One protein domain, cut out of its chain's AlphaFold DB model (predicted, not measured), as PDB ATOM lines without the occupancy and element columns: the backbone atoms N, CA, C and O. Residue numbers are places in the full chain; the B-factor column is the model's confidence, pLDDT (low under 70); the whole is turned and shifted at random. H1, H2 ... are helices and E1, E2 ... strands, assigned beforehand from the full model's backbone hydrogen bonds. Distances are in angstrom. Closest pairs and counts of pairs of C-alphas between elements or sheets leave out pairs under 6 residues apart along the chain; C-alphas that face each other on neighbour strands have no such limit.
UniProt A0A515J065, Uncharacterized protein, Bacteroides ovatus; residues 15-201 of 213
ATOM      1  N   TYR A  15     -10.657  20.081  10.498       87.00
ATOM      2  CA  TYR A  15     -11.911  20.026   9.758       87.00
ATOM      3  C   TYR A  15     -12.991  20.691  10.597       87.00
ATOM      4  O   TYR A  15     -13.232  20.284  11.735       87.00
ATOM      5  N   THR A  16     -13.646  21.701  10.047       92.00
ATOM      6  CA  THR A  16     -14.773  22.366  10.706       92.00
ATOM      7  C   THR A  16     -16.016  22.209   9.862       92.00
ATOM      8  O   THR A  16     -15.940  22.209   8.632       92.00
ATOM      9  N   GLN A  17     -17.165  22.122  10.512       93.88
ATOM     10  CA  GLN A  17     -18.453  22.089   9.848       93.88
ATOM     11  C   GLN A  17     -19.412  23.075  10.496       93.88
ATOM     12  O   GLN A  17     -19.576  23.083  11.713       93.88
ATOM     13  N   SER A  18     -20.086  23.873   9.679       93.69
ATOM     14  CA  SER A  18     -21.175  24.740  10.114       93.69
ATOM     15  C   SER A  18     -22.440  24.438   9.316       93.69
ATOM     16  O   SER A  18     -22.401  24.042   8.148       93.69
ATOM     17  N   CYS A  19     -23.584  24.583   9.979       91.94
ATOM     18  CA  CYS A  19     -24.897  24.471   9.362       91.94
ATOM     19  C   CYS A  19     -25.551  25.850   9.403       91.94
ATOM     20  O   CYS A  19     -25.739  26.409  10.479       91.94
ATOM     21  N   ILE A  20     -25.890  26.389   8.237       90.62
ATOM     22  CA  ILE A  20     -26.448  27.733   8.080       90.62
ATOM     23  C   ILE A  20     -27.862  27.603   7.515       90.62
ATOM     24  O   ILE A  20     -28.070  26.883   6.538       90.62
ATOM     25  N   GLY A  21     -28.823  28.311   8.107       90.00
ATOM     26  CA  GLY A  21     -30.230  28.293   7.695       90.00
ATOM     27  C   GLY A  21     -31.074  27.234   8.409       90.00
ATOM     28  O   GLY A  21     -30.663  26.638   9.405       90.00
ATOM     29  N   GLU A  22     -32.278  26.998   7.892       87.00
ATOM     30  CA  GLU A  22     -33.288  26.154   8.528       87.00
ATOM     31  C   GLU A  22     -33.628  24.935   7.672       87.00
ATOM     32  O   GLU A  22     -34.081  25.052   6.532       87.00
ATOM     33  N   LYS A  23     -33.504  23.738   8.261       83.19
ATOM     34  CA  LYS A  23     -33.732  22.455   7.567       83.19
ATOM     35  C   LYS A  23     -35.097  22.326   6.886       83.19
ATOM     36  O   LYS A  23     -35.239  21.533   5.958       83.19
ATOM     37  N   LYS A  24     -36.105  23.063   7.361       81.81
ATOM     38  CA  LYS A  24     -37.461  23.054   6.801       81.81
ATOM     39  C   LYS A  24     -37.541  23.752   5.438       81.81
ATOM     40  O   LYS A  24     -38.341  23.333   4.607       81.81
ATOM     41  N   TYR A  25     -36.722  24.779   5.216       86.69
ATOM     42  CA  TYR A  25     -36.803  25.653   4.046       86.69
ATOM     43  C   TYR A  25     -35.577  25.470   3.157       86.69
ATOM     44  O   TYR A  25     -35.608  24.737   2.165       86.69
ATOM     45  N   TYR A  26     -34.482  26.096   3.566       91.38
ATOM     46  CA  TYR A  26     -33.193  26.052   2.918       91.38
ATOM     47  C   TYR A  26     -32.124  26.018   3.997       91.38
ATOM     48  O   TYR A  26     -32.127  26.845   4.913       91.38
ATOM     49  N   TYR A  27     -31.206  25.068   3.882       94.88
ATOM     50  CA  TYR A  27     -30.035  25.027   4.739       94.88
ATOM     51  C   TYR A  27     -28.810  24.605   3.952       94.88
ATOM     52  O   TYR A  27     -28.894  23.917   2.934       94.88
ATOM     53  N   LYS A  28     -27.653  25.010   4.452       95.44
ATOM     54  CA  LYS A  28     -26.361  24.756   3.840       95.44
ATOM     55  C   LYS A  28     -25.421  24.185   4.883       95.44
ATOM     56  O   LYS A  28     -25.390  24.657   6.017       95.44
ATOM     57  N   VAL A  29     -24.682  23.156   4.496       95.62
ATOM     58  CA  VAL A  29     -23.640  22.549   5.321       95.62
ATOM     59  C   VAL A  29     -22.302  22.900   4.700       95.62
ATOM     60  O   VAL A  29     -21.956  22.376   3.640       95.62
ATOM     61  N   ASP A  30     -21.562  23.776   5.367       95.94
ATOM     62  CA  ASP A  30     -20.221  24.184   4.973       95.94
ATOM     63  C   ASP A  30     -19.219  23.334   5.741       95.94
ATOM     64  O   ASP A  30     -19.198  23.343   6.968       95.94
ATOM     65  N   THR A  31     -18.397  22.569   5.031       95.25
ATOM     66  CA  THR A  31     -17.296  21.797   5.613       95.25
ATOM     67  C   THR A  31     -15.981  22.361   5.104       95.25
ATOM     68  O   THR A  31     -15.764  22.403   3.897       95.25
ATOM     69  N   ILE A  32     -15.099  22.795   6.002       93.12
ATOM     70  CA  ILE A  32     -13.811  23.392   5.645       93.12
ATOM     71  C   ILE A  32     -12.678  22.494   6.120       93.12
ATOM     72  O   ILE A  32     -12.639  22.095   7.281       93.12
ATOM     73  N   ILE A  33     -11.740  22.228   5.217       90.00
ATOM     74  CA  ILE A  33     -10.400  21.736   5.538       90.00
ATOM     75  C   ILE A  33      -9.468  22.946   5.652       90.00
ATOM     76  O   ILE A  33      -9.264  23.685   4.685       90.00
ATOM     77  N   HIS A  34      -8.920  23.170   6.844       87.44
ATOM     78  CA  HIS A  34      -8.023  24.289   7.136       87.44
ATOM     79  C   HIS A  34      -6.581  23.905   6.824       87.44
ATOM     80  O   HIS A  34      -5.973  23.120   7.546       87.44
ATOM     81  N   ILE A  35      -6.024  24.473   5.756       84.88
ATOM     82  CA  ILE A  35      -4.630  24.244   5.345       84.88
ATOM     83  C   ILE A  35      -3.687  25.158   6.148       84.88
ATOM     84  O   ILE A  35      -2.586  24.761   6.511       84.88
ATOM     85  N   SER A  36      -4.115  26.389   6.435       81.31
ATOM     86  CA  SER A  36      -3.444  27.369   7.303       81.31
ATOM     87  C   SER A  36      -4.470  28.393   7.807       81.31
ATOM     88  O   SER A  36      -5.610  28.381   7.349       81.31
ATOM     89  N   ASP A  37      -4.066  29.340   8.658       81.12
ATOM     90  CA  ASP A  37      -4.954  30.429   9.113       81.12
ATOM     91  C   ASP A  37      -5.474  31.329   7.976       81.12
ATOM     92  O   ASP A  37      -6.508  31.975   8.116       81.12
ATOM     93  N   ASN A  38      -4.787  31.336   6.830       86.44
ATOM     94  CA  ASN A  38      -5.130  32.167   5.672       86.44
ATOM     95  C   ASN A  38      -5.588  31.347   4.463       86.44
ATOM     96  O   ASN A  38      -5.785  31.898   3.382       86.44
ATOM     97  N   LYS A  39      -5.680  30.019   4.602       88.81
ATOM     98  CA  LYS A  39      -6.009  29.142   3.482       88.81
ATOM     99  C   LYS A  39      -6.801  27.921   3.924       88.81
ATOM    100  O   LYS A  39      -6.334  27.144   4.751       88.81
ATOM    101  N   GLY A  40      -7.926  27.676   3.270       91.25
ATOM    102  CA  GLY A  40      -8.686  26.437   3.397       91.25
ATOM    103  C   GLY A  40      -9.344  26.028   2.088       91.25
ATOM    104  O   GLY A  40      -9.253  26.735   1.083       91.25
ATOM    105  N   ILE A  41     -10.012  24.881   2.098       93.44
ATOM    106  CA  ILE A  41     -10.910  24.463   1.015       93.44
ATOM    107  C   ILE A  41     -12.290  24.262   1.621       93.44
ATOM    108  O   ILE A  41     -12.442  23.542   2.607       93.44
ATOM    109  N   LEU A  42     -13.285  24.905   1.027       95.62
ATOM    110  CA  LEU A  42     -14.684  24.791   1.399       95.62
ATOM    111  C   LEU A  42     -15.369  23.740   0.527       95.62
ATOM    112  O   LEU A  42     -15.310  23.806  -0.698       95.62
ATOM    113  N   LEU A  43     -16.072  22.823   1.184       97.06
ATOM    114  CA  LEU A  43     -17.057  21.903   0.634       97.06
ATOM    115  C   LEU A  43     -18.429  22.315   1.170       97.06
ATOM    116  O   LEU A  43     -18.807  21.961   2.287       97.06
ATOM    117  N   SER A  44     -19.161  23.088   0.382       97.31
ATOM    118  CA  SER A  44     -20.498  23.574   0.713       97.31
ATOM    119  C   SER A  44     -21.543  22.711   0.021       97.31
ATOM    120  O   SER A  44     -21.503  22.547  -1.199       97.31
ATOM    121  N   VAL A  45     -22.497  22.182   0.786       98.06
ATOM    122  CA  VAL A  45     -23.654  21.446   0.261       98.06
ATOM    123  C   VAL A  45     -24.929  22.152   0.703       98.06
ATOM    124  O   VAL A  45     -25.269  22.143   1.886       98.06
ATOM    125  N   GLY A  46     -25.622  22.763  -0.252       97.12
ATOM    126  CA  GLY A  46     -26.917  23.407  -0.071       97.12
ATOM    127  C   GLY A  46     -28.069  22.434  -0.291       97.12
ATOM    128  O   GLY A  46     -28.003  21.534  -1.137       97.12
ATOM    129  N   TYR A  47     -29.137  22.627   0.470       95.81
ATOM    130  CA  TYR A  47     -30.350  21.833   0.398       95.81
ATOM    131  C   TYR A  47     -31.576  22.737   0.368       95.81
ATOM    132  O   TYR A  47     -31.750  23.578   1.250       95.81
ATOM    133  N   LYS A  48     -32.481  22.478  -0.575       93.19
ATOM    134  CA  LYS A  48     -33.881  22.907  -0.489       93.19
ATOM    135  C   LYS A  48     -34.661  21.737   0.113       93.19
ATOM    136  O   LYS A  48     -34.700  20.641  -0.455       93.19
ATOM    137  N   GLN A  49     -35.237  21.939   1.298       86.62
ATOM    138  CA  GLN A  49     -35.843  20.873   2.105       86.62
ATOM    139  C   GLN A  49     -34.863  19.702   2.343       86.62
ATOM    140  O   GLN A  49     -33.875  19.858   3.047       86.62
ATOM    141  N   LYS A  50     -35.103  18.513   1.768       85.94
ATOM    142  CA  LYS A  50     -34.231  17.326   1.910       85.94
ATOM    143  C   LYS A  50     -33.400  17.010   0.663       85.94
ATOM    144  O   LYS A  50     -32.616  16.061   0.692       85.94
ATOM    145  N   LYS A  51     -33.565  17.764  -0.426       92.00
ATOM    146  CA  LYS A  51     -32.868  17.528  -1.697       92.00
ATOM    147  C   LYS A  51     -31.653  18.439  -1.799       92.00
ATOM    148  O   LYS A  51     -31.709  19.582  -1.361       92.00
ATOM    149  N   VAL A  52     -30.561  17.923  -2.360       95.56
ATOM    150  CA  VAL A  52     -29.388  18.748  -2.675       95.56
ATOM    151  C   VAL A  52     -29.798  19.736  -3.760       95.56
ATOM    152  O   VAL A  52     -30.302  19.316  -4.795       95.56
ATOM    153  N   SER A  53     -29.606  21.023  -3.498       96.31
ATOM    154  CA  SER A  53     -29.885  22.104  -4.449       96.31
ATOM    155  C   SER A  53     -28.609  22.740  -4.986       96.31
ATOM    156  O   SER A  53     -28.612  23.338  -6.052       96.31
ATOM    157  N   GLU A  54     -27.509  22.643  -4.240       97.62
ATOM    158  CA  GLU A  54     -26.260  23.302  -4.595       97.62
ATOM    159  C   GLU A  54     -25.068  22.532  -4.028       97.62
ATOM    160  O   GLU A  54     -25.112  22.021  -2.906       97.62
ATOM    161  N   ILE A  55     -23.982  22.476  -4.789       98.06
ATOM    162  CA  ILE A  55     -22.664  22.088  -4.299       98.06
ATOM    163  C   ILE A  55     -21.663  23.142  -4.731       98.06
ATOM    164  O   ILE A  55     -21.601  23.510  -5.899       98.06
ATOM    165  N   LYS A  56     -20.827  23.583  -3.797       97.88
ATOM    166  CA  LYS A  56     -19.710  24.472  -4.091       97.88
ATOM    167  C   LYS A  56     -18.436  23.923  -3.473       97.88
ATOM    168  O   LYS A  56     -18.398  23.619  -2.283       97.88
ATOM    169  N   VAL A  57     -17.399  23.812  -4.293       97.62
ATOM    170  CA  VAL A  57     -16.047  23.439  -3.879       97.62
ATOM    171  C   VAL A  57     -15.124  24.580  -4.251       97.62
ATOM    172  O   VAL A  57     -14.967  24.861  -5.436       97.62
ATOM    173  N   CYS A  58     -14.526  25.259  -3.277       96.94
ATOM    174  CA  CYS A  58     -13.634  26.373  -3.582       96.94
ATOM    175  C   CYS A  58     -12.497  26.544  -2.580       96.94
ATOM    176  O   CYS A  58     -12.617  26.184  -1.410       96.94
ATOM    177  N   GLU A  59     -11.398  27.143  -3.036       95.19
ATOM    178  CA  GLU A  59     -10.362  27.653  -2.137       95.19
ATOM    179  C   GLU A  59     -10.903  28.869  -1.368       95.19
ATOM    180  O   GLU A  59     -11.563  29.741  -1.932       95.19
ATOM    181  N   VAL A  60     -10.628  28.915  -0.067       94.06
ATOM    182  CA  VAL A  60     -10.937  30.047   0.809       94.06
ATOM    183  C   VAL A  60      -9.621  30.682   1.217       94.06
ATOM    184  O   VAL A  60      -8.781  30.027   1.831       94.06
ATOM    185  N   THR A  61      -9.453  31.958   0.884       92.75
ATOM    186  CA  THR A  61      -8.266  32.752   1.235       92.75
ATOM    187  C   THR A  61      -8.590  33.933   2.148       92.75
ATOM    188  O   THR A  61      -7.718  34.754   2.401       92.75
ATOM    189  N   ASP A  62      -9.841  34.052   2.609       92.06
ATOM    190  CA  ASP A  62     -10.250  35.073   3.575       92.06
ATOM    191  C   ASP A  62      -9.985  34.566   5.005       92.06
ATOM    192  O   ASP A  62     -10.677  33.644   5.462       92.06
ATOM    193  N   PRO A  63      -9.025  35.162   5.739       88.25
ATOM    194  CA  PRO A  63      -8.700  34.739   7.096       88.25
ATOM    195  C   PRO A  63      -9.871  34.902   8.067       88.25
ATOM    196  O   PRO A  63      -9.981  34.131   9.013       88.25
ATOM    197  N   LYS A  64     -10.779  35.864   7.843       89.56
ATOM    198  CA  LYS A  64     -11.940  36.066   8.724       89.56
ATOM    199  C   LYS A  64     -12.922  34.910   8.614       89.56
ATOM    200  O   LYS A  64     -13.417  34.437   9.628       89.56
ATOM    201  N   ILE A  65     -13.176  34.425   7.397       88.38
ATOM    202  CA  ILE A  65     -14.050  33.265   7.178       88.38
ATOM    203  C   ILE A  65     -13.455  32.027   7.856       88.38
ATOM    204  O   ILE A  65     -14.171  31.290   8.537       88.38
ATOM    205  N   LEU A  66     -12.147  31.813   7.707       88.62
ATOM    206  CA  LEU A  66     -11.452  30.682   8.324       88.62
ATOM    207  C   LEU A  66     -11.471  30.777   9.853       88.62
ATOM    208  O   LEU A  66     -11.800  29.796  10.519       88.62
ATOM    209  N   LEU A  67     -11.207  31.962  10.404       86.06
ATOM    210  CA  LEU A  67     -11.240  32.211  11.841       86.06
ATOM    211  C   LEU A  67     -12.644  32.000  12.422       86.06
ATOM    212  O   LEU A  67     -12.798  31.236  13.372       86.06
ATOM    213  N   ASN A  68     -13.671  32.607  11.824       85.25
ATOM    214  CA  ASN A  68     -15.053  32.478  12.289       85.25
ATOM    215  C   ASN A  68     -15.508  31.019  12.246       85.25
ATOM    216  O   ASN A  68     -16.017  30.500  13.229       85.25
ATOM    217  N   THR A  69     -15.243  30.301  11.150       83.81
ATOM    218  CA  THR A  69     -15.641  28.885  11.047       83.81
ATOM    219  C   THR A  69     -14.892  28.003  12.052       83.81
ATOM    220  O   THR A  69     -15.403  26.963  12.460       83.81
ATOM    221  N   ARG A  70     -13.690  28.405  12.479       81.00
ATOM    222  CA  ARG A  70     -12.927  27.706  13.518       81.00
ATOM    223  C   ARG A  70     -13.516  27.885  14.916       81.00
ATOM    224  O   ARG A  70     -13.417  26.950  15.706       81.00
ATOM    225  N   PHE A  71     -14.090  29.046  15.223       81.00
ATOM    226  CA  PHE A  71     -14.687  29.326  16.534       81.00
ATOM    227  C   PHE A  71     -16.170  28.961  16.612       81.00
ATOM    228  O   PHE A  71     -16.598  28.377  17.603       81.00
ATOM    229  N   ASP A  72     -16.933  29.266  15.565       82.75
ATOM    230  CA  ASP A  72     -18.388  29.098  15.533       82.75
ATOM    231  C   ASP A  72     -18.813  27.741  14.947       82.75
ATOM    232  O   ASP A  72     -19.957  27.311  15.099       82.75
ATOM    233  N   GLY A  73     -17.906  27.066  14.235       85.06
ATOM    234  CA  GLY A  73     -18.150  25.762  13.628       85.06
ATOM    235  C   GLY A  73     -17.843  24.590  14.560       85.06
ATOM    236  O   GLY A  73     -17.058  24.676  15.500       85.06
ATOM    237  N   THR A  74     -18.425  23.437  14.245       89.88
ATOM    238  CA  THR A  74     -18.153  22.173  14.931       89.88
ATOM    239  C   THR A  74     -16.884  21.541  14.372       89.88
ATOM    240  O   THR A  74     -16.778  21.326  13.165       89.88
ATOM    241  N   LEU A  75     -15.933  21.183  15.237       88.62
ATOM    242  CA  LEU A  75     -14.798  20.348  14.843       88.62
ATOM    243  C   LEU A  75     -15.286  18.936  14.515       88.62
ATOM    244  O   LEU A  75     -15.965  18.309  15.327       88.62
ATOM    245  N   ILE A  76     -14.927  18.427  13.337       87.19
ATOM    246  CA  ILE A  76     -15.319  17.085  12.897       87.19
ATOM    247  C   ILE A  76     -14.102  16.181  12.722       87.19
ATOM    248  O   ILE A  76     -12.991  16.629  12.434       87.19
ATOM    249  N   HIS A  77     -14.322  14.877  12.867       84.12
ATOM    250  CA  HIS A  77     -13.297  13.889  12.568       84.12
ATOM    251  C   HIS A  77     -13.120  13.708  11.059       84.12
ATOM    252  O   HIS A  77     -14.037  13.927  10.263       84.12
ATOM    253  N   TYR A  78     -11.941  13.214  10.678       83.50
ATOM    254  CA  TYR A  78     -11.623  12.884   9.291       83.50
ATOM    255  C   TYR A  78     -12.664  11.957   8.645       83.50
ATOM    256  O   TYR A  78     -13.006  12.124   7.481       83.50
ATOM    257  N   THR A  79     -13.222  11.006   9.396       85.12
ATOM    258  CA  THR A  79     -14.244  10.079   8.886       85.12
ATOM    259  C   THR A  79     -15.507  10.800   8.417       85.12
ATOM    260  O   THR A  79     -16.093  10.409   7.407       85.12
ATOM    261  N   ASP A  80     -15.922  11.865   9.101       87.81
ATOM    262  CA  ASP A  80     -17.077  12.669   8.705       87.81
ATOM    263  C   ASP A  80     -16.738  13.602   7.545       87.81
ATOM    264  O   ASP A  80     -17.515  13.703   6.594       87.81
ATOM    265  N   PHE A  81     -15.538  14.184   7.543       89.56
ATOM    266  CA  PHE A  81     -15.016  14.916   6.390       89.56
ATOM    267  C   PHE A  81     -14.981  14.040   5.123       89.56
ATOM    268  O   PHE A  81     -15.509  14.422   4.078       89.56
ATOM    269  N   ALA A  82     -14.456  12.818   5.219       89.25
ATOM    270  CA  ALA A  82     -14.375  11.862   4.117       89.25
ATOM    271  C   ALA A  82     -15.763  11.477   3.572       89.25
ATOM    272  O   ALA A  82     -15.925  11.270   2.364       89.25
ATOM    273  N   LYS A  83     -16.798  11.410   4.424       92.25
ATOM    274  CA  LYS A  83     -18.190  11.231   3.966       92.25
ATOM    275  C   LYS A  83     -18.652  12.420   3.123       92.25
ATOM    276  O   LYS A  83     -19.287  12.205   2.088       92.25
ATOM    277  N   VAL A  84     -18.322  13.649   3.527       94.44
ATOM    278  CA  VAL A  84     -18.652  14.866   2.767       94.44
ATOM    279  C   VAL A  84     -17.931  14.875   1.420       94.44
ATOM    280  O   VAL A  84     -18.593  15.040   0.397       94.44
ATOM    281  N   VAL A  85     -16.622  14.601   1.385       94.19
ATOM    282  CA  VAL A  85     -15.847  14.512   0.131       94.19
ATOM    283  C   VAL A  85     -16.448  13.471  -0.815       94.19
ATOM    284  O   VAL A  85     -16.690  13.765  -1.985       94.19
ATOM    285  N   ASN A  86     -16.764  12.270  -0.318       94.38
ATOM    286  CA  ASN A  86     -17.402  11.227  -1.127       94.38
ATOM    287  C   ASN A  86     -18.768  11.659  -1.671       94.38
ATOM    288  O   ASN A  86     -19.097  11.342  -2.816       94.38
ATOM    289  N   LYS A  87     -19.572  12.358  -0.865       96.00
ATOM    290  CA  LYS A  87     -20.868  12.886  -1.302       96.00
ATOM    291  C   LYS A  87     -20.687  13.903  -2.425       96.00
ATOM    292  O   LYS A  87     -21.309  13.748  -3.470       96.00
ATOM    293  N   VAL A  88     -19.805  14.881  -2.229       97.19
ATOM    294  CA  VAL A  88     -19.479  15.907  -3.229       97.19
ATOM    295  C   VAL A  88     -18.990  15.267  -4.525       97.19
ATOM    296  O   VAL A  88     -19.547  15.544  -5.583       97.19
ATOM    297  N   TYR A  89     -18.030  14.343  -4.443       96.50
ATOM    298  CA  TYR A  89     -17.516  13.611  -5.600       96.50
ATOM    299  C   TYR A  89     -18.623  12.871  -6.359       96.50
ATOM    300  O   TYR A  89     -18.710  12.981  -7.582       96.50
ATOM    301  N   ARG A  90     -19.482  12.120  -5.652       96.81
ATOM    302  CA  ARG A  90     -20.575  11.356  -6.276       96.81
ATOM    303  C   ARG A  90     -21.570  12.269  -6.978       96.81
ATOM    304  O   ARG A  90     -21.969  11.952  -8.094       96.81
ATOM    305  N   THR A  91     -21.949  13.377  -6.346       96.81
ATOM    306  CA  THR A  91     -22.906  14.321  -6.927       96.81
ATOM    307  C   THR A  91     -22.311  15.056  -8.126       96.81
ATOM    308  O   THR A  91     -22.952  15.081  -9.171       96.81
ATOM    309  N   LEU A  92     -21.074  15.562  -8.032       96.75
ATOM    310  CA  LEU A  92     -20.369  16.175  -9.167       96.75
ATOM    311  C   LEU A  92     -20.228  15.184 -10.331       96.75
ATOM    312  O   LEU A  92     -20.590  15.495 -11.458       96.75
ATOM    313  N   SER A  93     -19.783  13.955 -10.057       96.25
ATOM    314  CA  SER A  93     -19.638  12.913 -11.085       96.25
ATOM    315  C   SER A  93     -20.978  12.489 -11.695       96.25
ATOM    316  O   SER A  93     -21.021  12.013 -12.827       96.25
ATOM    317  N   GLY A  94     -22.075  12.575 -10.938       96.81
ATOM    318  CA  GLY A  94     -23.433  12.370 -11.445       96.81
ATOM    319  C   GLY A  94     -23.829  13.473 -12.422       96.81
ATOM    320  O   GLY A  94     -24.124  13.176 -13.574       96.81
ATOM    321  N   ALA A  95     -23.722  14.727 -11.987       96.81
ATOM    322  CA  ALA A  95     -24.044  15.899 -12.795       96.81
ATOM    323  C   ALA A  95     -23.215  15.992 -14.083       96.81
ATOM    324  O   ALA A  95     -23.746  16.282 -15.144       96.81
ATOM    325  N   VAL A  96     -21.918  15.691 -14.030       96.06
ATOM    326  CA  VAL A  96     -21.048  15.715 -15.221       96.06
ATOM    327  C   VAL A  96     -21.463  14.661 -16.248       96.06
ATOM    328  O   VAL A  96     -21.367  14.907 -17.446       96.06
ATOM    329  N   ARG A  97     -21.948  13.494 -15.799       96.00
ATOM    330  CA  ARG A  97     -22.498  12.467 -16.697       96.00
ATOM    331  C   ARG A  97     -23.820  12.913 -17.314       96.00
ATOM    332  O   ARG A  97     -24.006  12.716 -18.509       96.00
ATOM    333  N   GLU A  98     -24.693  13.526 -16.519       96.38
ATOM    334  CA  GLU A  98     -25.960  14.104 -16.989       96.38
ATOM    335  C   GLU A  98     -25.732  15.209 -18.026       96.38
ATOM    336  O   GLU A  98     -26.403  15.228 -19.046       96.38
ATOM    337  N   LEU A  99     -24.716  16.051 -17.823       96.94
ATOM    338  CA  LEU A  99     -24.317  17.136 -18.724       96.94
ATOM    339  C   LEU A  99     -23.366  16.696 -19.849       96.94
ATOM    340  O   LEU A  99     -22.835  17.529 -20.589       96.94
ATOM    341  N   SER A 100     -23.092  15.398 -19.988       95.00
ATOM    342  CA  SER A 100     -22.239  14.885 -21.062       95.00
ATOM    343  C   SER A 100     -22.758  15.175 -22.480       95.00
ATOM    344  O   SER A 100     -21.909  15.485 -23.319       95.00
ATOM    345  N   PRO A 101     -24.070  15.062 -22.790       95.88
ATOM    346  CA  PRO A 101     -24.583  15.370 -24.124       95.88
ATOM    347  C   PRO A 101     -24.683  16.880 -24.380       95.88
ATOM    348  O   PRO A 101     -24.748  17.296 -25.534       95.88
ATOM    349  N   GLU A 102     -24.651  17.694 -23.324       96.62
ATOM    350  CA  GLU A 102     -24.849  19.136 -23.416       96.62
ATOM    351  C   GLU A 102     -23.618  19.874 -23.943       96.62
ATOM    352  O   GLU A 102     -22.459  19.496 -23.707       96.62
ATOM    353  N   LYS A 103     -23.884  20.988 -24.628       96.75
ATOM    354  CA  LYS A 103     -22.855  21.893 -25.143       96.75
ATOM    355  C   LYS A 103     -22.041  22.516 -24.013       96.75
ATOM    356  O   LYS A 103     -22.553  22.804 -22.935       96.75
ATOM    357  N   SER A 104     -20.761  22.753 -24.290       97.38
ATOM    358  CA  SER A 104     -19.842  23.421 -23.365       97.38
ATOM    359  C   SER A 104     -19.658  24.874 -23.755       97.38
ATOM    360  O   SER A 104     -19.528  25.182 -24.937       97.38
ATOM    361  N   TYR A 105     -19.554  25.754 -22.767       97.56
ATOM    362  CA  TYR A 105     -19.385  27.182 -22.995       97.56
ATOM    363  C   TYR A 105     -18.274  27.775 -22.131       97.56
ATOM    364  O   TYR A 105     -17.963  27.283 -21.046       97.56
ATOM    365  N   VAL A 106     -17.718  28.892 -22.587       96.62
ATOM    366  CA  VAL A 106     -17.088  29.894 -21.727       96.62
ATOM    367  C   VAL A 106     -18.090  31.021 -21.521       96.62
ATOM    368  O   VAL A 106     -18.440  31.726 -22.467       96.62
ATOM    369  N   LYS A 107     -18.544  31.185 -20.280       94.69
ATOM    370  CA  LYS A 107     -19.410  32.276 -19.829       94.69
ATOM    371  C   LYS A 107     -18.549  33.484 -19.467       94.69
ATOM    372  O   LYS A 107     -17.703  33.389 -18.582       94.69
ATOM    373  N   GLN A 108     -18.770  34.611 -20.135       92.88
ATOM    374  CA  GLN A 108     -18.031  35.862 -19.968       92.88
ATOM    375  C   GLN A 108     -18.969  36.967 -19.478       92.88
ATOM    376  O   GLN A 108     -19.903  37.338 -20.185       92.88
ATOM    377  N   LEU A 109     -18.697  37.507 -18.288       83.38
ATOM    378  CA  LEU A 109     -19.364  38.707 -17.763       83.38
ATOM    379  C   LEU A 109     -18.319  39.736 -17.307       83.38
ATOM    380  O   LEU A 109     -18.079  40.724 -17.989       83.38
ATOM    381  N   ILE A 110     -17.660  39.460 -16.178       80.81
ATOM    382  CA  ILE A 110     -16.478  40.191 -15.675       80.81
ATOM    383  C   ILE A 110     -15.271  39.247 -15.667       80.81
ATOM    384  O   ILE A 110     -14.177  39.606 -16.094       80.81
ATOM    385  N   PHE A 111     -15.503  38.005 -15.244       83.62
ATOM    386  CA  PHE A 111     -14.562  36.898 -15.336       83.62
ATOM    387  C   PHE A 111     -15.074  35.852 -16.329       83.62
ATOM    388  O   PHE A 111     -16.232  35.899 -16.761       83.62
ATOM    389  N   SER A 112     -14.187  34.940 -16.721       89.31
ATOM    390  CA  SER A 112     -14.497  33.850 -17.647       89.31
ATOM    391  C   SER A 112     -14.619  32.535 -16.892       89.31
ATOM    392  O   SER A 112     -13.656  32.083 -16.276       89.31
ATOM    393  N   TYR A 113     -15.779  31.899 -17.001       94.25
ATOM    394  CA  TYR A 113     -16.100  30.631 -16.351       94.25
ATOM    395  C   TYR A 113     -16.321  29.554 -17.404       94.25
ATOM    396  O   TYR A 113     -16.941  29.821 -18.432       94.25
ATOM    397  N   HIS A 114     -15.856  28.333 -17.157       96.81
ATOM    398  CA  HIS A 114     -16.291  27.191 -17.963       96.81
ATOM    399  C   HIS A 114     -17.672  26.768 -17.481       96.81
ATOM    400  O   HIS A 114     -17.907  26.682 -16.277       96.81
ATOM    401  N   PHE A 115     -18.580  26.546 -18.418       97.19
ATOM    402  CA  PHE A 115     -19.999  26.455 -18.141       97.19
ATOM    403  C   PHE A 115     -20.661  25.336 -18.938       97.19
ATOM    404  O   PHE A 115     -20.392  25.170 -20.129       97.19
ATOM    405  N   LYS A 116     -21.557  24.605 -18.280       97.00
ATOM    406  CA  LYS A 116     -22.510  23.683 -18.902       97.00
ATOM    407  C   LYS A 116     -23.842  23.761 -18.177       97.00
ATOM    408  O   LYS A 116     -23.865  23.997 -16.968       97.00
ATOM    409  N   HIS A 117     -24.922  23.501 -18.901       96.69
ATOM    410  CA  HIS A 117     -26.243  23.397 -18.302       96.69
ATOM    411  C   HIS A 117     -27.154  22.425 -19.049       96.69
ATOM    412  O   HIS A 117     -26.922  22.143 -20.221       96.69
ATOM    413  N   SER A 118     -28.177  21.966 -18.338       95.81
ATOM    414  CA  SER A 118     -29.418  21.356 -18.815       95.81
ATOM    415  C   SER A 118     -30.592  22.085 -18.142       95.81
ATOM    416  O   SER A 118     -30.380  23.027 -17.372       95.81
ATOM    417  N   ASP A 119     -31.820  21.621 -18.362       93.88
ATOM    418  CA  ASP A 119     -33.022  22.159 -17.702       93.88
ATOM    419  C   ASP A 119     -33.027  21.933 -16.175       93.88
ATOM    420  O   ASP A 119     -33.787  22.568 -15.449       93.88
ATOM    421  N   SER A 120     -32.186  21.020 -15.677       95.06
ATOM    422  CA  SER A 120     -32.153  20.556 -14.280       95.06
ATOM    423  C   SER A 120     -30.847  20.866 -13.544       95.06
ATOM    424  O   SER A 120     -30.806  20.838 -12.309       95.06
ATOM    425  N   VAL A 121     -29.752  21.100 -14.275       97.38
ATOM    426  CA  VAL A 121     -28.400  21.179 -13.713       97.38
ATOM    427  C   VAL A 121     -27.595  22.283 -14.381       97.38
ATOM    428  O   VAL A 121     -27.508  22.347 -15.599       97.38
ATOM    429  N   GLU A 122     -26.906  23.095 -13.583       97.50
ATOM    430  CA  GLU A 122     -25.882  24.033 -14.053       97.50
ATOM    431  C   GLU A 122     -24.556  23.743 -13.362       97.50
ATOM    432  O   GLU A 122     -24.514  23.587 -12.140       97.50
ATOM    433  N   ILE A 123     -23.458  23.755 -14.114       97.94
ATOM    434  CA  ILE A 123     -22.104  23.709 -13.561       97.94
ATOM    435  C   ILE A 123     -21.271  24.881 -14.079       97.94
ATOM    436  O   ILE A 123     -21.160  25.122 -15.280       97.94
ATOM    437  N   GLU A 124     -20.651  25.589 -13.145       97.12
ATOM    438  CA  GLU A 124     -19.707  26.677 -13.367       97.12
ATOM    439  C   GLU A 124     -18.350  26.305 -12.768       97.12
ATOM    440  O   GLU A 124     -18.252  25.831 -11.633       97.12
ATOM    441  N   ILE A 125     -17.283  26.521 -13.533       96.81
ATOM    442  CA  ILE A 125     -15.914  26.224 -13.115       96.81
ATOM    443  C   ILE A 125     -15.043  27.454 -13.350       96.81
ATOM    444  O   ILE A 125     -14.876  27.917 -14.482       96.81
ATOM    445  N   ASP A 126     -14.434  27.940 -12.272       92.38
ATOM    446  CA  ASP A 126     -13.450  29.024 -12.273       92.38
ATOM    447  C   ASP A 126     -12.075  28.515 -11.802       92.38
ATOM    448  O   ASP A 126     -11.824  27.317 -11.656       92.38
ATOM    449  N   TYR A 127     -11.127  29.419 -11.572       89.25
ATOM    450  CA  TYR A 127      -9.909  29.147 -10.831       89.25
ATOM    451  C   TYR A 127     -10.226  28.733  -9.392       89.25
ATOM    452  O   TYR A 127     -10.693  29.532  -8.585       89.25
ATOM    453  N   LYS A 128      -9.947  27.460  -9.079       91.81
ATOM    454  CA  LYS A 128     -10.157  26.862  -7.750       91.81
ATOM    455  C   LYS A 128     -11.575  27.068  -7.217       91.81
ATOM    456  O   LYS A 128     -11.775  27.311  -6.026       91.81
ATOM    457  N   ASN A 129     -12.557  26.952  -8.102       95.56
ATOM    458  CA  ASN A 129     -13.965  26.973  -7.754       95.56
ATOM    459  C   ASN A 129     -14.732  26.074  -8.726       95.56
ATOM    460  O   ASN A 129     -14.575  26.198  -9.939       95.56
ATOM    461  N   ILE A 130     -15.530  25.168  -8.177       97.81
ATOM    462  CA  ILE A 130     -16.539  24.396  -8.891       97.81
ATOM    463  C   ILE A 130     -17.862  24.687  -8.198       97.81
ATOM    464  O   ILE A 130     -17.998  24.452  -6.994       97.81
ATOM    465  N   HIS A 131     -18.839  25.166  -8.953       98.00
ATOM    466  CA  HIS A 131     -20.176  25.470  -8.470       98.00
ATOM    467  C   HIS A 131     -21.191  24.702  -9.304       98.00
ATOM    468  O   HIS A 131     -21.281  24.876 -10.509       98.00
ATOM    469  N   LEU A 132     -21.937  23.827  -8.645       97.94
ATOM    470  CA  LEU A 132     -22.994  23.016  -9.219       97.94
ATOM    471  C   LEU A 132     -24.330  23.433  -8.604       97.94
ATOM    472  O   LEU A 132     -24.440  23.514  -7.377       97.94
ATOM    473  N   LYS A 133     -25.346  23.648  -9.431       97.81
ATOM    474  CA  LYS A 133     -26.709  23.976  -9.003       97.81
ATOM    475  C   LYS A 133     -27.704  22.992  -9.595       97.81
ATOM    476  O   LYS A 133     -27.538  22.545 -10.726       97.81
ATOM    477  N   PHE A 134     -28.735  22.701  -8.815       96.56
ATOM    478  CA  PHE A 134     -29.887  21.900  -9.200       96.56
ATOM    479  C   PHE A 134     -31.139  22.747  -9.007       96.56
ATOM    480  O   PHE A 134     -31.485  23.097  -7.873       96.56
ATOM    481  N   ASP A 135     -31.794  23.087 -10.105       93.12
ATOM    482  CA  ASP A 135     -33.032  23.859 -10.115       93.12
ATOM    483  C   ASP A 135     -33.789  23.598 -11.417       93.12
ATOM    484  O   ASP A 135     -33.342  22.808 -12.241       93.12
ATOM    485  N   GLU A 136     -34.933  24.250 -11.586       90.31
ATOM    486  CA  GLU A 136     -35.627  24.310 -12.871       90.31
ATOM    487  C   GLU A 136     -35.116  25.521 -13.664       90.31
ATOM    488  O   GLU A 136     -35.381  26.677 -13.322       90.31
ATOM    489  N   PHE A 137     -34.318  25.254 -14.695       90.06
ATOM    490  CA  PHE A 137     -33.677  26.268 -15.524       90.06
ATOM    491  C   PHE A 137     -34.444  26.453 -16.834       90.06
ATOM    492  O   PHE A 137     -34.119  25.845 -17.846       90.06
ATOM    493  N   ASP A 138     -35.433  27.345 -16.831       87.94
ATOM    494  CA  ASP A 138     -36.207  27.684 -18.034       87.94
ATOM    495  C   ASP A 138     -35.466  28.708 -18.916       87.94
ATOM    496  O   ASP A 138     -35.777  29.907 -18.943       87.94
ATOM    497  N   TYR A 139     -34.385  28.263 -19.563       90.94
ATOM    498  CA  TYR A 139     -33.667  29.059 -20.556       90.94
ATOM    499  C   TYR A 139     -32.833  28.215 -21.520       90.94
ATOM    500  O   TYR A 139     -32.355  27.131 -21.197       90.94
ATOM    501  N   VAL A 140     -32.539  28.799 -22.680       92.81
ATOM    502  CA  VAL A 140     -31.601  28.251 -23.668       92.81
ATOM    503  C   VAL A 140     -30.466  29.232 -23.949       92.81
ATOM    504  O   VAL A 140     -30.579  30.431 -23.680       92.81
ATOM    505  N   ILE A 141     -29.353  28.739 -24.491       92.69
ATOM    506  CA  ILE A 141     -28.282  29.587 -25.024       92.69
ATOM    507  C   ILE A 141     -28.364  29.566 -26.548       92.69
ATOM    508  O   ILE A 141     -28.112  28.544 -27.185       92.69
ATOM    509  N   GLU A 142     -28.674  30.715 -27.140       89.94
ATOM    510  CA  GLU A 142     -28.782  30.895 -28.586       89.94
ATOM    511  C   GLU A 142     -27.909  32.061 -29.034       89.94
ATOM    512  O   GLU A 142     -27.941  33.138 -28.442       89.94
ATOM    513  N   ASN A 143     -27.129  31.860 -30.099       88.50
ATOM    514  CA  ASN A 143     -26.213  32.872 -30.642       88.50
ATOM    515  C   ASN A 143     -25.287  33.493 -29.575       88.50
ATOM    516  O   ASN A 143     -24.945  34.673 -29.632       88.50
ATOM    517  N   GLY A 144     -24.891  32.686 -28.586       90.81
ATOM    518  CA  GLY A 144     -24.008  33.095 -27.498       90.81
ATOM    519  C   GLY A 144     -24.649  33.993 -26.439       90.81
ATOM    520  O   GLY A 144     -23.924  34.609 -25.658       90.81
ATOM    521  N   GLN A 145     -25.980  34.058 -26.381       92.69
ATOM    522  CA  GLN A 145     -26.728  34.761 -25.340       92.69
ATOM    523  C   GLN A 145     -27.743  33.835 -24.683       92.69
ATOM    524  O   GLN A 145     -28.296  32.938 -25.320       92.69
ATOM    525  N   ARG A 146     -27.995  34.069 -23.395       91.75
ATOM    526  CA  ARG A 146     -29.052  33.370 -22.672       91.75
ATOM    527  C   ARG A 146     -30.407  33.961 -23.063       91.75
ATOM    528  O   ARG A 146     -30.577  35.174 -23.034       91.75
ATOM    529  N   LYS A 147     -31.371  33.103 -23.392       89.75
ATOM    530  CA  LYS A 147     -32.761  33.475 -23.669       89.75
ATOM    531  C   LYS A 147     -33.690  32.727 -22.729       89.75
ATOM    532  O   LYS A 147     -33.688  31.498 -22.715       89.75
ATOM    533  N   ARG A 148     -34.482  33.477 -21.968       86.50
ATOM    534  CA  ARG A 148     -35.515  32.957 -21.064       86.50
ATOM    535  C   ARG A 148     -36.893  33.178 -21.668       86.50
ATOM    536  O   ARG A 148     -37.073  34.120 -22.447       86.50
ATOM    537  N   ALA A 149     -37.870  32.367 -21.274       78.19
ATOM    538  CA  ALA A 149     -39.262  32.739 -21.479       78.19
ATOM    539  C   ALA A 149     -39.518  34.086 -20.783       78.19
ATOM    540  O   ALA A 149     -39.123  34.294 -19.635       78.19
ATOM    541  N   LYS A 150     -40.138  35.035 -21.495       68.12
ATOM    542  CA  LYS A 150     -40.500  36.320 -20.893       68.12
ATOM    543  C   LYS A 150     -41.575  36.065 -19.847       68.12
ATOM    544  O   LYS A 150     -42.690  35.678 -20.189       68.12
ATOM    545  N   TYR A 151     -41.231  36.292 -18.587       65.00
ATOM    546  CA  TYR A 151     -42.220  36.385 -17.531       65.00
ATOM    547  C   TYR A 151     -43.001  37.681 -17.753       65.00
ATOM    548  O   TYR A 151     -42.389  38.741 -17.851       65.00
ATOM    549  N   THR A 152     -44.326  37.605 -17.885       60.88
ATOM    550  CA  THR A 152     -45.190  38.794 -17.873       60.88
ATOM    551  C   THR A 152     -45.578  39.032 -16.418       60.88
ATOM    552  O   THR A 152     -46.419  38.292 -15.901       60.88
ATOM    553  N   PRO A 153     -44.953  39.984 -15.712       60.81
ATOM    554  CA  PRO A 153     -45.289  40.229 -14.322       60.81
ATOM    555  C   PRO A 153     -46.697  40.824 -14.236       60.81
ATOM    556  O   PRO A 153     -47.147  41.516 -15.148       60.81
ATOM    557  N   SER A 154     -47.390  40.571 -13.128       63.38
ATOM    558  CA  SER A 154     -48.548  41.385 -12.750       63.38
ATOM    559  C   SER A 154     -48.079  42.826 -12.507       63.38
ATOM    560  O   SER A 154     -47.065  43.015 -11.834       63.38
ATOM    561  N   ASP A 155     -48.810  43.827 -13.010       60.72
ATOM    562  CA  ASP A 155     -48.480  45.259 -12.861       60.72
ATOM    563  C   ASP A 155     -48.317  45.704 -11.389       60.72
ATOM    564  O   ASP A 155     -47.683  46.721 -11.107       60.72
ATOM    565  N   ASP A 156     -48.831  44.918 -10.440       64.81
ATOM    566  CA  ASP A 156     -48.876  45.262  -9.017       64.81
ATOM    567  C   ASP A 156     -47.571  44.997  -8.235       64.81
ATOM    568  O   ASP A 156     -47.460  45.443  -7.090       64.81
ATOM    569  N   ASP A 157     -46.563  44.313  -8.801       77.81
ATOM    570  CA  ASP A 157     -45.349  43.934  -8.052       77.81
ATOM    571  C   ASP A 157     -44.060  44.611  -8.556       77.81
ATOM    572  O   ASP A 157     -43.205  44.036  -9.238       77.81
ATOM    573  N   ILE A 158     -43.900  45.882  -8.167       80.69
ATOM    574  CA  ILE A 158     -42.760  46.752  -8.520       80.69
ATOM    575  C   ILE A 158     -41.399  46.108  -8.191       80.69
ATOM    576  O   ILE A 158     -40.410  46.365  -8.884       80.69
ATOM    577  N   TYR A 159     -41.307  45.295  -7.134       82.06
ATOM    578  CA  TYR A 159     -40.043  44.668  -6.735       82.06
ATOM    579  C   TYR A 159     -39.652  43.516  -7.662       82.06
ATOM    580  O   TYR A 159     -38.474  43.405  -8.012       82.06
ATOM    581  N   LEU A 160     -40.618  42.702  -8.095       82.00
ATOM    582  CA  LEU A 160     -40.375  41.642  -9.076       82.00
ATOM    583  C   LEU A 160     -39.970  42.225 -10.432       82.00
ATOM    584  O   LEU A 160     -39.029  41.721 -11.041       82.00
ATOM    585  N   ASN A 161     -40.583  43.338 -10.846       81.62
ATOM    586  CA  ASN A 161     -40.219  44.030 -12.087       81.62
ATOM    587  C   ASN A 161     -38.762  44.500 -12.070       81.62
ATOM    588  O   ASN A 161     -38.006  44.212 -12.994       81.62
ATOM    589  N   LYS A 162     -38.326  45.136 -10.975       85.38
ATOM    590  CA  LYS A 162     -36.925  45.562 -10.818       85.38
ATOM    591  C   LYS A 162     -35.950  44.388 -10.813       85.38
ATOM    592  O   LYS A 162     -34.859  44.497 -11.363       85.38
ATOM    593  N   LEU A 163     -36.308  43.271 -10.175       84.81
ATOM    594  CA  LEU A 163     -35.472  42.068 -10.186       84.81
ATOM    595  C   LEU A 163     -35.360  41.482 -11.595       84.81
ATOM    596  O   LEU A 163     -34.260  41.110 -11.999       84.81
ATOM    597  N   GLN A 164     -36.463  41.450 -12.344       84.38
ATOM    598  CA  GLN A 164     -36.472  40.985 -13.727       84.38
ATOM    599  C   GLN A 164     -35.595  41.869 -14.620       84.38
ATOM    600  O   GLN A 164     -34.745  41.339 -15.326       84.38
ATOM    601  N   GLU A 165     -35.702  43.197 -14.514       86.50
ATOM    602  CA  GLU A 165     -34.839  44.135 -15.250       86.50
ATOM    603  C   GLU A 165     -33.348  43.889 -14.973       86.50
ATOM    604  O   GLU A 165     -32.523  43.889 -15.886       86.50
ATOM    605  N   VAL A 166     -32.981  43.640 -13.711       88.00
ATOM    606  CA  VAL A 166     -31.594  43.323 -13.341       88.00
ATOM    607  C   VAL A 166     -31.141  42.001 -13.965       88.00
ATOM    608  O   VAL A 166     -30.014  41.919 -14.460       88.00
ATOM    609  N   VAL A 167     -31.992  40.972 -13.954       87.62
ATOM    610  CA  VAL A 167     -31.696  39.673 -14.580       87.62
ATOM    611  C   VAL A 167     -31.522  39.826 -16.088       87.62
ATOM    612  O   VAL A 167     -30.533  39.328 -16.626       87.62
ATOM    613  N   ASP A 168     -32.416  40.562 -16.745       87.50
ATOM    614  CA  ASP A 168     -32.371  40.808 -18.186       87.50
ATOM    615  C   ASP A 168     -31.071  41.524 -18.573       87.50
ATOM    616  O   ASP A 168     -30.366  41.086 -19.482       87.50
ATOM    617  N   ILE A 169     -30.669  42.551 -17.814       88.75
ATOM    618  CA  ILE A 169     -29.387  43.242 -18.020       88.75
ATOM    619  C   ILE A 169     -28.207  42.273 -17.875       88.75
ATOM    620  O   ILE A 169     -27.270  42.313 -18.675       88.75
ATOM    621  N   ILE A 170     -28.209  41.406 -16.859       89.12
ATOM    622  CA  ILE A 170     -27.131  40.425 -16.667       89.12
ATOM    623  C   ILE A 170     -27.074  39.462 -17.852       89.12
ATOM    624  O   ILE A 170     -25.981  39.203 -18.363       89.12
ATOM    625  N   ASP A 171     -28.213  38.941 -18.300       88.31
ATOM    626  CA  ASP A 171     -28.271  37.986 -19.404       88.31
ATOM    627  C   ASP A 171     -27.863  38.639 -20.739       88.31
ATOM    628  O   ASP A 171     -27.097  38.034 -21.490       88.31
ATOM    629  N   GLU A 172     -28.237  39.898 -20.993       87.56
ATOM    630  CA  GLU A 172     -27.787  40.675 -22.161       87.56
ATOM    631  C   GLU A 172     -26.275  40.930 -22.167       87.56
ATOM    632  O   GLU A 172     -25.622  40.895 -23.218       87.56
ATOM    633  N   LYS A 173     -25.703  41.223 -20.992       90.31
ATOM    634  CA  LYS A 173     -24.270  41.519 -20.837       90.31
ATOM    635  C   LYS A 173     -23.407  40.265 -20.782       90.31
ATOM    636  O   LYS A 173     -22.203  40.361 -21.021       90.31
ATOM    637  N   THR A 174     -23.992  39.107 -20.489       93.19
ATOM    638  CA  THR A 174     -23.266  37.839 -20.421       93.19
ATOM    639  C   THR A 174     -23.151  37.209 -21.805       93.19
ATOM    640  O   THR A 174     -24.148  36.965 -22.480       93.19
ATOM    641  N   LYS A 175     -21.924  36.882 -22.215       95.25
ATOM    642  CA  LYS A 175     -21.653  36.164 -23.468       95.25
ATOM    643  C   LYS A 175     -21.275  34.717 -23.200       95.25
ATOM    644  O   LYS A 175     -20.504  34.436 -22.286       95.25
ATOM    645  N   TYR A 176     -21.765  33.815 -24.036       96.50
ATOM    646  CA  TYR A 176     -21.474  32.387 -23.983       96.50
ATOM    647  C   TYR A 176     -20.782  31.974 -25.276       96.50
ATOM    648  O   TYR A 176     -21.374  32.003 -26.351       96.50
ATOM    649  N   ILE A 177     -19.510  31.604 -25.182       96.56
ATOM    650  CA  ILE A 177     -18.731  31.136 -26.331       96.56
ATOM    651  C   ILE A 177     -18.704  29.616 -26.280       96.56
ATOM    652  O   ILE A 177     -18.159  29.060 -25.332       96.56
ATOM    653  N   GLU A 178     -19.287  28.950 -27.275       97.06
ATOM    654  CA  GLU A 178     -19.237  27.489 -27.372       97.06
ATOM    655  C   GLU A 178     -17.777  27.014 -27.479       97.06
ATOM    656  O   GLU A 178     -16.966  27.588 -28.213       97.06
ATOM    657  N   ILE A 179     -17.426  25.984 -26.713       97.00
ATOM    658  CA  ILE A 179     -16.098  25.371 -26.698       97.00
ATOM    659  C   ILE A 179     -16.206  23.859 -26.859       97.00
ATOM    660  O   ILE A 179     -17.243  23.253 -26.598       97.00
ATOM    661  N   ASP A 180     -15.090  23.241 -27.234       96.06
ATOM    662  CA  ASP A 180     -14.988  21.790 -27.266       96.06
ATOM    663  C   ASP A 180     -15.155  21.181 -25.862       96.06
ATOM    664  O   ASP A 180     -14.638  21.707 -24.867       96.06
ATOM    665  N   ASN A 181     -15.845  20.042 -25.788       95.62
ATOM    666  CA  ASN A 181     -16.097  19.333 -24.536       95.62
ATOM    667  C   ASN A 181     -14.804  18.877 -23.842       95.62
ATOM    668  O   ASN A 181     -14.746  18.823 -22.613       95.62
ATOM    669  N   THR A 182     -13.742  18.585 -24.598       95.81
ATOM    670  CA  THR A 182     -12.433  18.228 -24.034       95.81
ATOM    671  C   THR A 182     -11.862  19.360 -23.186       95.81
ATOM    672  O   THR A 182     -11.457  19.110 -22.057       95.81
ATOM    673  N   LYS A 183     -11.952  20.619 -23.639       95.81
ATOM    674  CA  LYS A 183     -11.484  21.791 -22.876       95.81
ATOM    675  C   LYS A 183     -12.237  21.962 -21.560       95.81
ATOM    676  O   LYS A 183     -11.634  22.278 -20.535       95.81
ATOM    677  N   PHE A 184     -13.553  21.746 -21.580       96.81
ATOM    678  CA  PHE A 184     -14.367  21.776 -20.367       96.81
ATOM    679  C   PHE A 184     -13.918  20.697 -19.372       96.81
ATOM    680  O   PHE A 184     -13.653  21.002 -18.207       96.81
ATOM    681  N   ASN A 185     -13.768  19.456 -19.841       96.12
ATOM    682  CA  ASN A 185     -13.364  18.328 -19.002       96.12
ATOM    683  C   ASN A 185     -11.942  18.491 -18.450       96.12
ATOM    684  O   ASN A 185     -11.729  18.268 -17.262       96.12
ATOM    685  N   GLU A 186     -10.988  18.953 -19.260       95.69
ATOM    686  CA  GLU A 186      -9.625  19.258 -18.814       95.69
ATOM    687  C   GLU A 186      -9.612  20.320 -17.712       95.69
ATOM    688  O   GLU A 186      -8.856  20.213 -16.741       95.69
ATOM    689  N   ARG A 187     -10.451  21.357 -17.837       95.69
ATOM    690  CA  ARG A 187     -10.556  22.394 -16.808       95.69
ATOM    691  C   ARG A 187     -11.149  21.839 -15.521       95.69
ATOM    692  O   ARG A 187     -10.614  22.131 -14.450       95.69
ATOM    693  N   LEU A 188     -12.223  21.063 -15.624       96.19
ATOM    694  CA  LEU A 188     -12.856  20.406 -14.486       96.19
ATOM    695  C   LEU A 188     -11.873  19.496 -13.755       96.19
ATOM    696  O   LEU A 188     -11.715  19.625 -12.542       96.19
ATOM    697  N   ASP A 189     -11.191  18.623 -14.491       95.44
ATOM    698  CA  ASP A 189     -10.243  17.669 -13.930       95.44
ATOM    699  C   ASP A 189      -9.076  18.397 -13.266       95.44
ATOM    700  O   ASP A 189      -8.787  18.120 -12.107       95.44
ATOM    701  N   ARG A 190      -8.511  19.428 -13.904       94.81
ATOM    702  CA  ARG A 190      -7.439  20.239 -13.307       94.81
ATOM    703  C   ARG A 190      -7.861  20.917 -12.001       94.81
ATOM    704  O   ARG A 190      -7.097  20.935 -11.036       94.81
ATOM    705  N   VAL A 191      -9.046  21.531 -11.963       95.19
ATOM    706  CA  VAL A 191      -9.534  22.209 -10.750       95.19
ATOM    707  C   VAL A 191      -9.823  21.184  -9.656       95.19
ATOM    708  O   VAL A 191      -9.423  21.388  -8.511       95.19
ATOM    709  N   TRP A 192     -10.457  20.066 -10.001       95.38
ATOM    710  CA  TRP A 192     -10.756  18.994  -9.061       95.38
ATOM    711  C   TRP A 192      -9.482  18.361  -8.485       95.38
ATOM    712  O   TRP A 192      -9.363  18.240  -7.268       95.38
ATOM    713  N   GLU A 193      -8.497  18.042  -9.323       92.62
ATOM    714  CA  GLU A 193      -7.195  17.499  -8.912       92.62
ATOM    715  C   GLU A 193      -6.465  18.418  -7.931       92.62
ATOM    716  O   GLU A 193      -5.923  17.937  -6.936       92.62
ATOM    717  N   SER A 194      -6.550  19.739  -8.127       90.12
ATOM    718  CA  SER A 194      -5.952  20.706  -7.198       90.12
ATOM    719  C   SER A 194      -6.518  20.624  -5.774       90.12
ATOM    720  O   SER A 194      -5.838  21.007  -4.825       90.12
ATOM    721  N   PHE A 195      -7.745  20.114  -5.606       90.50
ATOM    722  CA  PHE A 195      -8.341  19.845  -4.297       90.50
ATOM    723  C   PHE A 195      -8.040  18.434  -3.799       90.50
ATOM    724  O   PHE A 195      -7.767  18.258  -2.611       90.50
ATOM    725  N   ILE A 196      -8.057  17.443  -4.699       86.94
ATOM    726  CA  ILE A 196      -7.758  16.041  -4.383       86.94
ATOM    727  C   ILE A 196      -6.423  15.921  -3.655       86.94
ATOM    728  O   ILE A 196      -6.347  15.206  -2.660       86.94
ATOM    729  N   GLU A 197      -5.397  16.660  -4.080       80.50
ATOM    730  CA  GLU A 197      -4.092  16.645  -3.411       80.50
ATOM    731  C   GLU A 197      -4.161  16.960  -1.910       80.50
ATOM    732  O   GLU A 197      -3.318  16.494  -1.150       80.50
ATOM    733  N   PHE A 198      -5.136  17.749  -1.458       81.06
ATOM    734  CA  PHE A 198      -5.330  18.050  -0.035       81.06
ATOM    735  C   PHE A 198      -6.240  17.041   0.663       81.06
ATOM    736  O   PHE A 198      -6.162  16.902   1.879       81.06
ATOM    737  N   PHE A 199      -7.092  16.342  -0.086       83.00
ATOM    738  CA  PHE A 199      -7.946  15.283   0.449       83.00
ATOM    739  C   PHE A 199      -7.175  13.970   0.639       83.00
ATOM    740  O   PHE A 199      -7.434  13.260   1.604       83.00
ATOM    741  N   GLU A 200      -6.242  13.662  -0.269       73.94
ATOM    742  CA  GLU A 200      -5.464  12.413  -0.295       73.94
ATOM    743  C   GLU A 200      -4.171  12.483   0.531       73.94
ATOM    744  O   GLU A 200      -3.640  11.451   0.941       73.94
ATOM    745  N   SER A 201      -3.601  13.676   0.741       60.31
ATOM    746  CA  SER A 201      -2.218  13.774   1.214       60.31
ATOM    747  C   SER A 201      -2.078  13.799   2.740       60.31
ATOM    748  O   SER A 201      -2.629  14.686   3.396       60.31
TER     749      SER A 201
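Overview. This is residues 15 to 201 of the 213 residues of an uncharacterized protein of Bacteroides ovatus (UniProt A0A515J065). A twisted sheet of nine strands makes a long wall, with two long helices, H2 and H4, running across one face and the short helix H1 over the other face at the end with E1, E2 and E3. Beside the other edge, at E11, sit the small hairpin of E9 and E10 and the helix H3; residues 154 to 160 there stick out. The printed part has 187 residues with four named helices and eleven named strands, along the chain E1 E2 E3 E4 H1 H2 E5 E6 E7 E8 E9 E10 H3 E11 H4. The large sheet, antiparallel throughout, has the order E1 E2 E3 E4 E8 E7 E6 E5 E11. The class is mixed, helices and strands; the whole is compact, with a radius of gyration of the C-alphas of 18.1 A and spans of 51 by 43 by 29 A.

Arrangement. Start at Tyr 15: E1 (residues 15 to 22), E2 (26 to 36), E3 (39 to 48) and E4 (51 to 60) form a meander of hairpins, each strand the antiparallel neighbour of the one before. Look there for N 18 and O 30 at 2.9 A, N 31 and O 43 at 2.8 A, and N 42 and O 58 at 2.8 A, within hydrogen-bond range. H1, residues 63 to 72, is on the sheet at a height of 8.9 A, with Thr 16 and Arg 70 as its closest C-alphas to E1, 6.3 A apart. H2, residues 78 to 98, is on the opposite face at a height of 9.5 A and runs across the strands, at 63 degrees to E2 on the local plane; its closest C-alphas to E4 are Ile 55 and Val 88, 7.0 A apart. A second meander of hairpins follows, E5 (104 to 108), E6 (112 to 117), E7 (121 to 126) and E8 (129 to 134), with N 105 and O 115, N 125 and O 114, and N 124 and O 131 each at 2.8 A. E8 is the antiparallel neighbour of E4, with N 55 and O 132 at 2.8 A. E9 (139 to 142) and E10 (145 to 148) are a hairpin, with N 140 and O 147 at 2.9 A. H3, residues 158 to 173, is not on the large sheet; its closest C-alphas to E10 are Asp 171 and Arg 146, 5.7 A apart. E11, residues 175 to 179, is an edge strand antiparallel to E5, with N 106 and O 177 at 2.8 A. H4, residues 181 to 200, is on the same face as H2, at a height of 9.4 A, and has a kink of 32 degrees near residue 194; its closest C-alphas to E6 are Phe 184 and His 114, 6.2 A apart. H2 and H4 are close but not clearly touching, with Val 85 and Phe 199 as closest C-alphas at 7.9 A, a shallow tilt of 6 degrees, opposite ways. The helices and sheet make three layers, with helices on both faces: H2 and H4 on one, H1 on the other. Every O i to N i+4 pair is within hydrogen-bond range in H1, H2 and H3, and 14 of 16 are in H4.

Along the chain. Find C-alpha 15 at (-11.911, 20.026, 9.758), where E1 begins. From first to last C-alpha E2 measures 30.1 A, E3 28.8 A, E4 25.4 A, H2 30.0 A, H3 22.8 A and H4 27.4 A. H2 begins at C-alpha 78, (-11.623, 12.884, 9.291), and H4 ends at C-alpha 200, (-5.464, 12.413, -0.295).

Size, cuts and confidence. The two C-alphas farthest apart are those of Asp 155 and Ser 201, 57.7 A. The printed part has no cut, and no link is long; the link from E10 to H3, nine residues, is short and the others are tight. The mean pLDDT of the printed part is 90.3; look for values under 70 at residues 150 to 156 and residue 201.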